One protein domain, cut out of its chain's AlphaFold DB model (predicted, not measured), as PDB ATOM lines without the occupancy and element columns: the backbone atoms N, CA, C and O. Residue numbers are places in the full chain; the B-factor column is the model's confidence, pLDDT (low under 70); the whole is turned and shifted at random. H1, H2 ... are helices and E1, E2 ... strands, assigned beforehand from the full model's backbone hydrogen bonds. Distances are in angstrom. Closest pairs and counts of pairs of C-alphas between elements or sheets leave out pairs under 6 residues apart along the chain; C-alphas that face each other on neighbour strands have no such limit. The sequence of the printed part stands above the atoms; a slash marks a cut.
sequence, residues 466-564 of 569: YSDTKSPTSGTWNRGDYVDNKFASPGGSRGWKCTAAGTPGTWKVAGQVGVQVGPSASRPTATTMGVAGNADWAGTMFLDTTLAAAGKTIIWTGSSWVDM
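AT A GLANCE: This is residues 466 to 564 of the 569 residues of an uncharacterized protein of Caballeronia insecticola (UniProt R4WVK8). This elongated domain has little regular structure: two small mixed sheets, E1 E2 E3 E4 and E5 E6 E7 E8, lie toward opposite ends, with short H1 between. Of 99 printed residues, 36 are in named elements, mostly strand. It is compact, radius of gyration of the C-alphas 13.9 A, spanning 46 by 25 by 18 A.

HOW THE PARTS SIT: Start at E1, residues 466 to 468, parallel to E2, 482 to 485: find N 466 and O 482, 2.8 A. E2, E3, 495 to 500, and E4, 506 to 509, form a meander of antiparallel hairpins: N 483 and O 496, 2.8 A. H1, 534 to 537, only grazes this sheet, C-alphas 508 and 536 closest at 4.9 A. E5, 516 to 518, is parallel to E6, 541 to 544, in a strand-helix-strand unit through H1, crossover right-handed: N 543 and O 516, 2.9 A. E6, E7, 552 to 556, and E8, 561 to 563, form another meander: N 542 and O 554, 3.0 A.

IN THESE COORDINATES: Find E1 beginning at C-alpha 466 (16.119, -19.041, -4.912) and E8 ending at C-alpha 563 (9.962, -5.726, 25.550).

THE WHOLE: The printed part has no cut; links E1 to E2 and E5 to H1 are long.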
ATOM      1  N   TYR A 466      14.969 -18.165  -5.132       84.50
ATOM      2  CA  TYR A 466      16.119 -19.041  -4.912       84.50
ATOM      3  C   TYR A 466      15.948 -19.831  -3.618       84.50
ATOM      4  O   TYR A 466      15.011 -19.600  -2.857       84.50
ATOM      5  N   SER A 467      16.883 -20.735  -3.336       82.06
ATOM      6  CA  SER A 467      16.902 -21.494  -2.092       82.06
ATOM      7  C   SER A 467      18.338 -21.701  -1.608       82.06
ATOM      8  O   SER A 467      19.175 -22.221  -2.352       82.06
ATOM      9  N   ASP A 468      18.626 -21.313  -0.368       88.00
ATOM     10  CA  ASP A 468      19.952 -21.389   0.261       88.00
ATOM     11  C   ASP A 468      19.812 -21.509   1.795       88.00
ATOM     12  O   ASP A 468      18.714 -21.634   2.327       88.00
ATOM     13  N   THR A 469      20.924 -21.524   2.514       87.62
ATOM     14  CA  THR A 469      21.036 -21.658   3.976       87.62
ATOM     15  C   THR A 469      21.292 -20.329   4.689       87.62
ATOM     16  O   THR A 469      21.239 -20.259   5.915       87.62
ATOM     17  N   LYS A 470      21.575 -19.266   3.927       89.00
ATOM     18  CA  LYS A 470      21.773 -17.887   4.391       89.00
ATOM     19  C   LYS A 470      21.446 -16.899   3.270       89.00
ATOM     20  O   LYS A 470      21.408 -17.281   2.101       89.00
ATOM     21  N   SER A 471      21.276 -15.623   3.607       94.00
ATOM     22  CA  SER A 471      21.187 -14.565   2.604       94.00
ATOM     23  C   SER A 471      22.479 -14.497   1.771       94.00
ATOM     24  O   SER A 471      23.567 -14.627   2.349       94.00
ATOM     25  N   PRO A 472      22.397 -14.239   0.456       93.88
ATOM     26  CA  PRO A 472      23.563 -14.134  -0.410       93.88
ATOM     27  C   PRO A 472      24.613 -13.127   0.072       93.88
ATOM     28  O   PRO A 472      24.298 -11.993   0.425       93.88
ATOM     29  N   THR A 473      25.885 -13.537   0.030       89.12
ATOM     30  CA  THR A 473      27.048 -12.682   0.343       89.12
ATOM     31  C   THR A 473      27.901 -12.345  -0.887       89.12
ATOM     32  O   THR A 473      28.845 -11.568  -0.788       89.12
ATOM     33  N   SER A 474      27.584 -12.917  -2.052       84.19
ATOM     34  CA  SER A 474      28.206 -12.631  -3.354       84.19
ATOM     35  C   SER A 474      27.167 -12.739  -4.487       84.19
ATOM     36  O   SER A 474      26.028 -13.132  -4.241       84.19
ATOM     37  N   GLY A 475      27.536 -12.376  -5.722       80.06
ATOM     38  CA  GLY A 475      26.635 -12.375  -6.892       80.06
ATOM     39  C   GLY A 475      25.842 -11.073  -7.045       80.06
ATOM     40  O   GLY A 475      25.854 -10.259  -6.137       80.06
ATOM     41  N   THR A 476      25.184 -10.842  -8.186       82.62
ATOM     42  CA  THR A 476      24.412  -9.609  -8.445       82.62
ATOM     43  C   THR A 476      22.912  -9.867  -8.337       82.62
ATOM     44  O   THR A 476      22.356 -10.722  -9.035       82.62
ATOM     45  N   TRP A 477      22.253  -9.096  -7.477       84.62
ATOM     46  CA  TRP A 477      20.878  -9.337  -7.058       84.62
ATOM     47  C   TRP A 477      19.983  -8.143  -7.333       84.62
ATOM     48  O   TRP A 477      20.399  -6.989  -7.197       84.62
ATOM     49  N   ASN A 478      18.739  -8.430  -7.700       83.75
ATOM     50  CA  ASN A 478      17.721  -7.433  -7.977       83.75
ATOM     51  C   ASN A 478      16.907  -7.173  -6.713       83.75
ATOM     52  O   ASN A 478      16.638  -8.080  -5.923       83.75
ATOM     53  N   ARG A 479      16.460  -5.926  -6.532       87.00
ATOM     54  CA  ARG A 479      15.463  -5.615  -5.504       87.00
ATOM     55  C   ARG A 479      14.223  -6.473  -5.766       87.00
ATOM     56  O   ARG A 479      13.684  -6.455  -6.865       87.00
ATOM     57  N   GLY A 480      13.751  -7.158  -4.736       85.44
ATOM     58  CA  GLY A 480      12.596  -8.040  -4.789       85.44
ATOM     59  C   GLY A 480      12.953  -9.520  -4.808       85.44
ATOM     60  O   GLY A 480      12.100 -10.293  -4.375       85.44
ATOM     61  N   ASP A 481      14.171  -9.897  -5.220       86.81
ATOM     62  CA  ASP A 481      14.629 -11.293  -5.201       86.81
ATOM     63  C   ASP A 481      14.398 -11.926  -3.819       86.81
ATOM     64  O   ASP A 481      14.584 -11.272  -2.788       86.81
ATOM     65  N   TYR A 482      13.983 -13.189  -3.799       93.75
ATOM     66  CA  TYR A 482      13.657 -13.958  -2.601       93.75
ATOM     67  C   TYR A 482      14.515 -15.223  -2.532       93.75
ATOM     68  O   TYR A 482      14.718 -15.899  -3.536       93.75
ATOM     69  N   VAL A 483      15.014 -15.556  -1.346       93.31
ATOM     70  CA  VAL A 483      15.793 -16.770  -1.072       93.31
ATOM     71  C   VAL A 483      15.096 -17.521   0.054       93.31
ATOM     72  O   VAL A 483      14.998 -17.008   1.165       93.31
ATOM     73  N   ASP A 484      14.616 -18.727  -0.223       92.50
ATOM     74  CA  ASP A 484      13.978 -19.600   0.760       92.50
ATOM     75  C   ASP A 484      15.032 -20.354   1.586       92.50
ATOM     76  O   ASP A 484      15.999 -20.878   1.021       92.50
ATOM     77  N   ASN A 485      14.868 -20.412   2.910       93.56
ATOM     78  CA  ASN A 485      15.819 -21.087   3.794       93.56
ATOM     79  C   ASN A 485      15.602 -22.608   3.778       93.56
ATOM     80  O   ASN A 485      14.621 -23.108   4.331       93.56
ATOM     81  N   LYS A 486      16.559 -23.358   3.216       88.69
ATOM     82  CA  LYS A 486      16.507 -24.832   3.110       88.69
ATOM     83  C   LYS A 486      16.424 -25.549   4.454       88.69
ATOM     84  O   LYS A 486      15.927 -26.672   4.512       88.69
ATOM     85  N   PHE A 487      16.927 -24.925   5.515       90.06
ATOM     86  CA  PHE A 487      17.007 -25.514   6.852       90.06
ATOM     87  C   PHE A 487      16.360 -24.599   7.889       90.06
ATOM     88  O   PHE A 487      16.931 -24.325   8.946       90.06
ATOM     89  N   ALA A 488      15.170 -24.093   7.570       90.19
ATOM     90  CA  ALA A 488      14.423 -23.256   8.492       90.19
ATOM     91  C   ALA A 488      14.060 -24.042   9.770       90.19
ATOM     92  O   ALA A 488      13.505 -25.140   9.712       90.19
ATOM     93  N   SER A 489      14.373 -23.472  10.932       90.31
ATOM     94  CA  SER A 489      14.127 -24.055  12.255       90.31
ATOM     95  C   SER A 489      13.319 -23.090  13.133       90.31
ATOM     96  O   SER A 489      13.287 -21.892  12.834       90.31
ATOM     97  N   PRO A 490      12.651 -23.566  14.206       89.25
ATOM     98  CA  PRO A 490      11.899 -22.696  15.106       89.25
ATOM     99  C   PRO A 490      12.747 -21.531  15.634       89.25
ATOM    100  O   PRO A 490      13.804 -21.746  16.221       89.25
ATOM    101  N   GLY A 491      12.282 -20.302  15.419       89.75
ATOM    102  CA  GLY A 491      12.992 -19.066  15.758       89.75
ATOM    103  C   GLY A 491      13.927 -18.520  14.686       89.75
ATOM    104  O   GLY A 491      14.282 -17.347  14.774       89.75
ATOM    105  N   GLY A 492      14.298 -19.323  13.687       93.69
ATOM    106  CA  GLY A 492      15.154 -18.926  12.569       93.69
ATOM    107  C   GLY A 492      14.394 -18.241  11.429       93.69
ATOM    108  O   GLY A 492      13.161 -18.149  11.422       93.69
ATOM    109  N   SER A 493      15.136 -17.763  10.429       96.00
ATOM    110  CA  SER A 493      14.560 -17.167   9.221       96.00
ATOM    111  C   SER A 493      13.872 -18.223   8.346       96.00
ATOM    112  O   SER A 493      14.418 -19.297   8.091       96.00
ATOM    113  N   ARG A 494      12.683 -17.894   7.829       95.81
ATOM    114  CA  ARG A 494      12.019 -18.651   6.754       95.81
ATOM    115  C   ARG A 494      12.711 -18.431   5.409       95.81
ATOM    116  O   ARG A 494      12.764 -19.326   4.579       95.81
ATOM    117  N   GLY A 495      13.235 -17.231   5.209       96.31
ATOM    118  CA  GLY A 495      13.906 -16.822   3.989       96.31
ATOM    119  C   GLY A 495      14.326 -15.363   4.065       96.31
ATOM    120  O   GLY A 495      14.162 -14.703   5.099       96.31
ATOM    121  N   TRP A 496      14.847 -14.851   2.958       97.50
ATOM    122  CA  TRP A 496      15.366 -13.495   2.839       97.50
ATOM    123  C   TRP A 496      14.856 -12.834   1.570       97.50
ATOM    124  O   TRP A 496      14.703 -13.486   0.540       97.50
ATOM    125  N   LYS A 497      14.628 -11.523   1.628       95.69
ATOM    126  CA  LYS A 497      14.243 -10.718   0.470       95.69
ATOM    127  C   LYS A 497      15.229  -9.579   0.258       95.69
ATOM    128  O   LYS A 497      15.588  -8.878   1.206       95.69
ATOM    129  N   CYS A 498      15.646  -9.383  -0.984       94.50
ATOM    130  CA  CYS A 498      16.541  -8.308  -1.377       94.50
ATOM    131  C   CYS A 498      15.768  -6.981  -1.404       94.50
ATOM    132  O   CYS A 498      14.871  -6.783  -2.224       94.50
ATOM    133  N   THR A 499      16.081  -6.051  -0.507       93.56
ATOM    134  CA  THR A 499      15.420  -4.738  -0.418       93.56
ATOM    135  C   THR A 499      16.144  -3.657  -1.218       93.56
ATOM    136  O   THR A 499      15.535  -2.657  -1.610       93.56
ATOM    137  N   ALA A 500      17.426  -3.852  -1.528       92.12
ATOM    138  CA  ALA A 500      18.185  -2.996  -2.437       92.12
ATOM    139  C   ALA A 500      19.106  -3.841  -3.324       92.12
ATOM    140  O   ALA A 500      19.845  -4.680  -2.819       92.12
ATOM    141  N   ALA A 501      19.043  -3.607  -4.638       86.12
ATOM    142  CA  ALA A 501      19.863  -4.307  -5.622       86.12
ATOM    143  C   ALA A 501      21.364  -4.055  -5.400       86.12
ATOM    144  O   ALA A 501      21.745  -3.004  -4.882       86.12
ATOM    145  N   GLY A 502      22.217  -4.990  -5.819       85.94
ATOM    146  CA  GLY A 502      23.672  -4.830  -5.750       85.94
ATOM    147  C   GLY A 502      24.439  -6.149  -5.755       85.94
ATOM    148  O   GLY A 502      23.872  -7.207  -6.024       85.94
ATOM    149  N   THR A 503      25.727  -6.072  -5.414       89.75
ATOM    150  CA  THR A 503      26.638  -7.222  -5.333       89.75
ATOM    151  C   THR A 503      27.208  -7.328  -3.913       89.75
ATOM    152  O   THR A 503      28.243  -6.719  -3.649       89.75
ATOM    153  N   PRO A 504      26.544  -8.020  -2.961       81.75
ATOM    154  CA  PRO A 504      25.412  -8.950  -3.112       81.75
ATOM    155  C   PRO A 504      23.994  -8.383  -2.912       81.75
ATOM    156  O   PRO A 504      23.038  -9.148  -2.834       81.75
ATOM    157  N   GLY A 505      23.821  -7.065  -2.822       89.81
ATOM    158  CA  GLY A 505      22.528  -6.451  -2.495       89.81
ATOM    159  C   GLY A 505      22.258  -6.437  -0.986       89.81
ATOM    160  O   GLY A 505      23.029  -6.972  -0.193       89.81
ATOM    161  N   THR A 506      21.189  -5.760  -0.566       94.44
ATOM    162  CA  THR A 506      20.781  -5.671   0.847       94.44
ATOM    163  C   THR A 506      19.656  -6.650   1.117       94.44
ATOM    164  O   THR A 506      18.590  -6.530   0.517       94.44
ATOM    165  N   TRP A 507      19.868  -7.581   2.043       95.38
ATOM    166  CA  TRP A 507      18.931  -8.661   2.339       95.38
ATOM    167  C   TRP A 507      18.302  -8.489   3.711       95.38
ATOM    168  O   TRP A 507      19.007  -8.265   4.688       95.38
ATOM    169  N   LYS A 508      16.976  -8.619   3.784       95.75
ATOM    170  CA  LYS A 508      16.215  -8.615   5.039       95.75
ATOM    171  C   LYS A 508      15.530  -9.956   5.244       95.75
ATOM    172  O   LYS A 508      15.132 -10.596   4.270       95.75
ATOM    173  N   VAL A 509      15.358 -10.362   6.499       95.88
ATOM    174  CA  VAL A 509      14.565 -11.551   6.844       95.88
ATOM    175  C   VAL A 509      13.130 -11.381   6.332       95.88
ATOM    176  O   VAL A 509      12.465 -10.390   6.623       95.88
ATOM    177  N   ALA A 510      12.650 -12.361   5.571       93.38
ATOM    178  CA  ALA A 510      11.327 -12.385   4.954       93.38
ATOM    179  C   ALA A 510      10.413 -13.407   5.654       93.38
ATOM    180  O   ALA A 510       9.811 -14.277   5.027       93.38
ATOM    181  N   GLY A 511      10.338 -13.291   6.982       92.31
ATOM    182  CA  GLY A 511       9.557 -14.155   7.869       92.31
ATOM    183  C   GLY A 511      10.420 -14.984   8.825       92.31
ATOM    184  O   GLY A 511      11.535 -15.383   8.493       92.31
ATOM    185  N   GLN A 512       9.875 -15.255  10.011       94.75
ATOM    186  CA  GLN A 512      10.449 -16.128  11.038       94.75
ATOM    187  C   GLN A 512       9.616 -17.414  11.121       94.75
ATOM    188  O   GLN A 512       8.386 -17.362  11.007       94.75
ATOM    189  N   VAL A 513      10.255 -18.569  11.302       93.88
ATOM    190  CA  VAL A 513       9.536 -19.833  11.518       93.88
ATOM    191  C   VAL A 513       9.170 -19.949  12.994       93.88
ATOM    192  O   VAL A 513       9.976 -20.375  13.812       93.88
ATOM    193  N   GLY A 514       7.948 -19.547  13.344       93.19
ATOM    194  CA  GLY A 514       7.483 -19.525  14.736       93.19
ATOM    195  C   GLY A 514       8.293 -18.575  15.629       93.19
ATOM    196  O   GLY A 514       9.065 -17.751  15.146       93.19
ATOM    197  N   VAL A 515       8.110 -18.694  16.946       92.88
ATOM    198  CA  VAL A 515       8.864 -17.934  17.956       92.88
ATOM    199  C   VAL A 515       9.645 -18.922  18.812       92.88
ATOM    200  O   VAL A 515       9.066 -19.877  19.331       92.88
ATOM    201  N   GLN A 516      10.953 -18.713  18.959       93.12
ATOM    202  CA  GLN A 516      11.771 -19.533  19.852       93.12
ATOM    203  C   GLN A 516      11.594 -19.086  21.304       93.12
ATOM    204  O   GLN A 516      11.472 -17.896  21.598       93.12
ATOM    205  N   VAL A 517      11.590 -20.071  22.201       94.06
ATOM    206  CA  VAL A 517      11.479 -19.898  23.650       94.06
ATOM    207  C   VAL A 517      12.776 -20.376  24.290       94.06
ATOM    208  O   VAL A 517      13.282 -21.440  23.924       94.06
ATOM    209  N   GLY A 518      13.324 -19.622  25.238       94.75
ATOM    210  CA  GLY A 518      14.521 -20.050  25.958       94.75
ATOM    211  C   GLY A 518      15.139 -18.964  26.833       94.75
ATOM    212  O   GLY A 518      14.582 -17.873  26.948       94.75
ATOM    213  N   PRO A 519      16.298 -19.245  27.452       95.69
ATOM    214  CA  PRO A 519      17.004 -18.257  28.254       95.69
ATOM    215  C   PRO A 519      17.625 -17.157  27.373       95.69
ATOM    216  O   PRO A 519      17.866 -17.371  26.186       95.69
ATOM    217  N   SER A 520      17.987 -16.008  27.954       94.69
ATOM    218  CA  SER A 520      18.578 -14.872  27.223       94.69
ATOM    219  C   SER A 520      19.823 -15.220  26.406       94.69
ATOM    220  O   SER A 520      20.048 -14.631  25.353       94.69
ATOM    221  N   ALA A 521      20.617 -16.198  26.852       93.69
ATOM    222  CA  ALA A 521      21.793 -16.675  26.120       93.69
ATOM    223  C   ALA A 521      21.446 -17.361  24.781       93.69
ATOM    224  O   ALA A 521      22.320 -17.542  23.940       93.69
ATOM    225  N   SER A 522      20.182 -17.743  24.580       93.50
ATOM    226  CA  SER A 522      19.669 -18.402  23.374       93.50
ATOM    227  C   SER A 522      18.884 -17.464  22.452       93.50
ATOM    228  O   SER A 522      18.268 -17.940  21.498       93.50
ATOM    229  N   ARG A 523      18.886 -16.149  22.718       94.88
ATOM    230  CA  ARG A 523      18.273 -15.155  21.825       94.88
ATOM    231  C   ARG A 523      18.907 -15.254  20.419       94.88
ATOM    232  O   ARG A 523      20.131 -15.381  20.327       94.88
ATOM    233  N   PRO A 524      18.118 -15.177  19.328       94.56
ATOM    234  CA  PRO A 524      18.648 -15.175  17.968       94.56
ATOM    235  C   PRO A 524      19.693 -14.078  17.742       94.56
ATOM    236  O   PRO A 524      19.653 -13.015  18.359       94.56
ATOM    237  N   THR A 525      20.621 -14.341  16.826       94.25
ATOM    238  CA  THR A 525      21.658 -13.398  16.383       94.25
ATOM    239  C   THR A 525      21.599 -13.220  14.864       94.25
ATOM    240  O   THR A 525      20.928 -13.995  14.179       94.25
ATOM    241  N   ALA A 526      22.352 -12.263  14.307       92.94
ATOM    242  CA  ALA A 526      22.482 -12.113  12.851       92.94
ATOM    243  C   ALA A 526      22.915 -13.422  12.164       92.94
ATOM    244  O   ALA A 526      22.370 -13.788  11.123       92.94
ATOM    245  N   THR A 527      23.826 -14.173  12.794       92.50
ATOM    246  CA  THR A 527      24.273 -15.487  12.317       92.50
ATOM    247  C   THR A 527      23.138 -16.508  12.330       92.50
ATOM    248  O   THR A 527      22.943 -17.202  11.335       92.50
ATOM    249  N   THR A 528      22.350 -16.570  13.407       91.38
ATOM    250  CA  THR A 528      21.183 -17.467  13.509       91.38
ATOM    251  C   THR A 528      20.113 -17.133  12.466       91.38
ATOM    252  O   THR A 528      19.467 -18.028  11.932       91.38
ATOM    253  N   MET A 529      19.949 -15.848  12.144       94.81
ATOM    254  CA  MET A 529      18.996 -15.363  11.141       94.81
ATOM    255  C   MET A 529      19.559 -15.372   9.713       94.81
ATOM    256  O   MET A 529      18.861 -14.976   8.779       94.81
ATOM    257  N   GLY A 530      20.810 -15.807   9.526       93.56
ATOM    258  CA  GLY A 530      21.474 -15.932   8.231       93.56
ATOM    259  C   GLY A 530      21.598 -14.621   7.453       93.56
ATOM    260  O   GLY A 530      21.509 -14.658   6.230       93.56
ATOM    261  N   VAL A 531      21.777 -13.482   8.129       93.94
ATOM    262  CA  VAL A 531      21.974 -12.154   7.513       93.94
ATOM    263  C   VAL A 531      23.323 -11.544   7.895       93.94
ATOM    264  O   VAL A 531      23.945 -11.951   8.874       93.94
ATOM    265  N   ALA A 532      23.786 -10.558   7.123       90.50
ATOM    266  CA  ALA A 532      25.105  -9.950   7.312       90.50
ATOM    267  C   ALA A 532      25.176  -8.983   8.508       90.50
ATOM    268  O   ALA A 532      26.189  -8.957   9.208       90.50
ATOM    269  N   GLY A 533      24.132  -8.182   8.745       91.19
ATOM    270  CA  GLY A 533      24.136  -7.128   9.759       91.19
ATOM    271  C   GLY A 533      23.032  -7.253  10.805       91.19
ATOM    272  O   GLY A 533      21.965  -7.821  10.578       91.19
ATOM    273  N   ASN A 534      23.257  -6.635  11.966       92.06
ATOM    274  CA  ASN A 534      22.281  -6.612  13.058       92.06
ATOM    275  C   ASN A 534      20.965  -5.902  12.700       92.06
ATOM    276  O   ASN A 534      19.901  -6.303  13.162       92.06
ATOM    277  N   ALA A 535      21.007  -4.908  11.814       92.44
ATOM    278  CA  ALA A 535      19.814  -4.218  11.330       92.44
ATOM    279  C   ALA A 535      18.981  -5.046  10.325       92.44
ATOM    280  O   ALA A 535      17.888  -4.628   9.937       92.44
ATOM    281  N   ASP A 536      19.484  -6.189   9.849       93.00
ATOM    282  CA  ASP A 536      18.874  -6.950   8.747       93.00
ATOM    283  C   ASP A 536      17.836  -7.988   9.190       93.00
ATOM    284  O   ASP A 536      17.054  -8.483   8.374       93.00
ATOM    285  N   TRP A 537      17.774  -8.256  10.494       94.44
ATOM    286  CA  TRP A 537      16.822  -9.167  11.133       94.44
ATOM    287  C   TRP A 537      15.951  -8.467  12.192       94.44
ATOM    288  O   TRP A 537      15.393  -9.110  13.084       94.44
ATOM    289  N   ALA A 538      15.829  -7.137  12.102       93.81
ATOM    290  CA  ALA A 538      14.898  -6.361  12.919       93.81
ATOM    291  C   ALA A 538      13.458  -6.895  12.778       93.81
ATOM    292  O   ALA A 538      13.036  -7.287  11.690       93.81
ATOM    293  N   GLY A 539      12.717  -6.915  13.888       92.56
ATOM    294  CA  GLY A 539      11.368  -7.482  13.978       92.56
ATOM    295  C   GLY A 539      11.315  -8.961  14.376       92.56
ATOM    296  O   GLY A 539      10.226  -9.499  14.547       92.56
ATOM    297  N   THR A 540      12.464  -9.618  14.560       95.12
ATOM    298  CA  THR A 540      12.520 -10.995  15.079       95.12
ATOM    299  C   THR A 540      12.013 -11.042  16.517       95.12
ATOM    300  O   THR A 540      12.423 -10.225  17.345       95.12
ATOM    301  N   MET A 541      11.143 -12.008  16.812       95.88
ATOM    302  CA  MET A 541      10.549 -12.195  18.134       95.88
ATOM    303  C   MET A 541      11.219 -13.347  18.883       95.88
ATOM    304  O   MET A 541      11.644 -14.341  18.286       95.88
ATOM    305  N   PHE A 542      11.273 -13.234  20.206       95.81
ATOM    306  CA  PHE A 542      11.749 -14.284  21.104       95.81
ATOM    307  C   PHE A 542      10.946 -14.264  22.407       95.81
ATOM    308  O   PHE A 542      10.513 -13.202  22.851       95.81
ATOM    309  N   LEU A 543      10.741 -15.426  23.023       95.75
ATOM    310  CA  LEU A 543      10.084 -15.547  24.323       95.75
ATOM    311  C   LEU A 543      11.136 -15.890  25.388       95.75
ATOM    312  O   LEU A 543      11.545 -17.045  25.521       95.75
ATOM    313  N   ASP A 544      11.593 -14.879  26.128       96.19
ATOM    314  CA  ASP A 544      12.717 -15.009  27.059       96.19
ATOM    315  C   ASP A 544      12.268 -15.478  28.447       96.19
ATOM    316  O   ASP A 544      11.550 -14.770  29.159       96.19
ATOM    317  N   THR A 545      12.712 -16.668  28.843       96.19
ATOM    318  CA  THR A 545      12.350 -17.305  30.116       96.19
ATOM    319  C   THR A 545      13.186 -16.830  31.306       96.19
ATOM    320  O   THR A 545      12.893 -17.222  32.433       96.19
ATOM    321  N   THR A 546      14.223 -16.004  31.109       96.19
ATOM    322  CA  THR A 546      14.962 -15.385  32.235       96.19
ATOM    323  C   THR A 546      14.246 -14.148  32.769       96.19
ATOM    324  O   THR A 546      14.348 -13.839  33.952       96.19
ATOM    325  N   LEU A 547      13.515 -13.450  31.896       93.25
ATOM    326  CA  LEU A 547      12.821 -12.205  32.221       93.25
ATOM    327  C   LEU A 547      11.498 -12.461  32.951       93.25
ATOM    328  O   LEU A 547      11.014 -11.601  33.682       93.25
ATOM    329  N   ALA A 548      10.902 -13.635  32.737       90.75
ATOM    330  CA  ALA A 548       9.735 -14.133  33.454       90.75
ATOM    331  C   ALA A 548       9.675 -15.661  33.343       90.75
ATOM    332  O   ALA A 548       9.964 -16.213  32.284       90.75
ATOM    333  N   ALA A 549       9.217 -16.346  34.397       82.75
ATOM    334  CA  ALA A 549       9.148 -17.812  34.424       82.75
ATOM    335  C   ALA A 549       8.266 -18.413  33.307       82.75
ATOM    336  O   ALA A 549       8.558 -19.495  32.811       82.75
ATOM    337  N   ALA A 550       7.217 -17.699  32.882       85.31
ATOM    338  CA  ALA A 550       6.349 -18.098  31.768       85.31
ATOM    339  C   ALA A 550       6.845 -17.612  30.388       85.31
ATOM    340  O   ALA A 550       6.174 -17.831  29.382       85.31
ATOM    341  N   GLY A 551       8.005 -16.949  30.338       89.81
ATOM    342  CA  GLY A 551       8.522 -16.283  29.152       89.81
ATOM    343  C   GLY A 551       7.980 -14.861  28.978       89.81
ATOM    344  O   GLY A 551       6.777 -14.622  29.067       89.81
ATOM    345  N   LYS A 552       8.865 -13.896  28.709       94.88
ATOM    346  CA  LYS A 552       8.497 -12.526  28.314       94.88
ATOM    347  C   LYS A 552       8.781 -12.340  26.827       94.88
ATOM    348  O   LYS A 552       9.900 -12.591  26.386       94.88
ATOM    349  N   THR A 553       7.782 -11.919  26.049       95.62
ATOM    350  CA  THR A 553       7.987 -11.704  24.607       95.62
ATOM    351  C   THR A 553       8.794 -10.430  24.393       95.62
ATOM    352  O   THR A 553       8.446  -9.373  24.925       95.62
ATOM    353  N   ILE A 554       9.862 -10.547  23.616       97.00
ATOM    354  CA  ILE A 554      10.792  -9.473  23.278       97.00
ATOM    355  C   ILE A 554      10.996  -9.424  21.760       97.00
ATOM    356  O   ILE A 554      10.832 -10.432  21.068       97.00
ATOM    357  N   ILE A 555      11.345  -8.248  21.244       96.88
ATOM    358  CA  ILE A 555      11.527  -7.985  19.811       96.88
ATOM    359  C   ILE A 555      12.900  -7.352  19.585       96.88
ATOM    360  O   ILE A 555      13.315  -6.465  20.333       96.88
ATOM    361  N   TRP A 556      13.609  -7.793  18.548       97.06
ATOM    362  CA  TRP A 556      14.861  -7.171  18.130       97.06
ATOM    363  C   TRP A 556      14.600  -5.910  17.298       97.06
ATOM    364  O   TRP A 556      13.941  -5.970  16.259       97.06
ATOM    365  N   THR A 557      15.152  -4.770  17.709       95.12
ATOM    366  CA  THR A 557      14.950  -3.473  17.029       95.12
ATOM    367  C   THR A 557      15.922  -3.219  15.877       95.12
ATOM    368  O   THR A 557      15.763  -2.255  15.132       95.12
ATOM    369  N   GLY A 558      16.943  -4.065  15.723       94.19
ATOM    370  CA  GLY A 558      18.103  -3.805  14.867       94.19
ATOM    371  C   GLY A 558      19.363  -3.431  15.654       94.19
ATOM    372  O   GLY A 558      20.465  -3.555  15.119       94.19
ATOM    373  N   SER A 559      19.218  -3.021  16.919       94.69
ATOM    374  CA  SER A 559      20.331  -2.630  17.800       94.69
ATOM    375  C   SER A 559      20.236  -3.187  19.223       94.69
ATOM    376  O   SER A 559      21.272  -3.418  19.846       94.69
ATOM    377  N   SER A 560      19.030  -3.426  19.736       95.75
ATOM    378  CA  SER A 560      18.795  -3.990  21.067       95.75
ATOM    379  C   SER A 560      17.531  -4.852  21.101       95.75
ATOM    380  O   SER A 560      16.649  -4.739  20.245       95.75
ATOM    381  N   TRP A 561      17.439  -5.721  22.108       97.00
ATOM    382  CA  TRP A 561      16.188  -6.383  22.455       97.00
ATOM    383  C   TRP A 561      15.349  -5.443  23.312       97.00
ATOM    384  O   TRP A 561      15.863  -4.826  24.246       97.00
ATOM    385  N   VAL A 562      14.066  -5.335  22.987       96.75
ATOM    386  CA  VAL A 562      13.096  -4.570  23.772       96.75
ATOM    387  C   VAL A 562      11.901  -5.437  24.119       96.75
ATOM    388  O   VAL A 562      11.554  -6.361  23.380       96.75
ATOM    389  N   ASP A 563      11.262  -5.147  25.243       94.75
ATOM    390  CA  ASP A 563       9.962  -5.726  25.550       94.75
ATOM    391  C   ASP A 563       8.820  -5.063  24.762       94.75
ATOM    392  O   ASP A 563       9.012  -4.119  23.996       94.75
ATOM    393  N   MET A 564       7.599  -5.556  24.973       90.62
ATOM    394  CA  MET A 564       6.387  -5.026  24.337       90.62
ATOM    395  C   MET A 564       6.049  -3.577  24.725       90.62
ATOM    396  O   MET A 564       5.211  -2.961  24.071       90.62
TER     397      MET A 564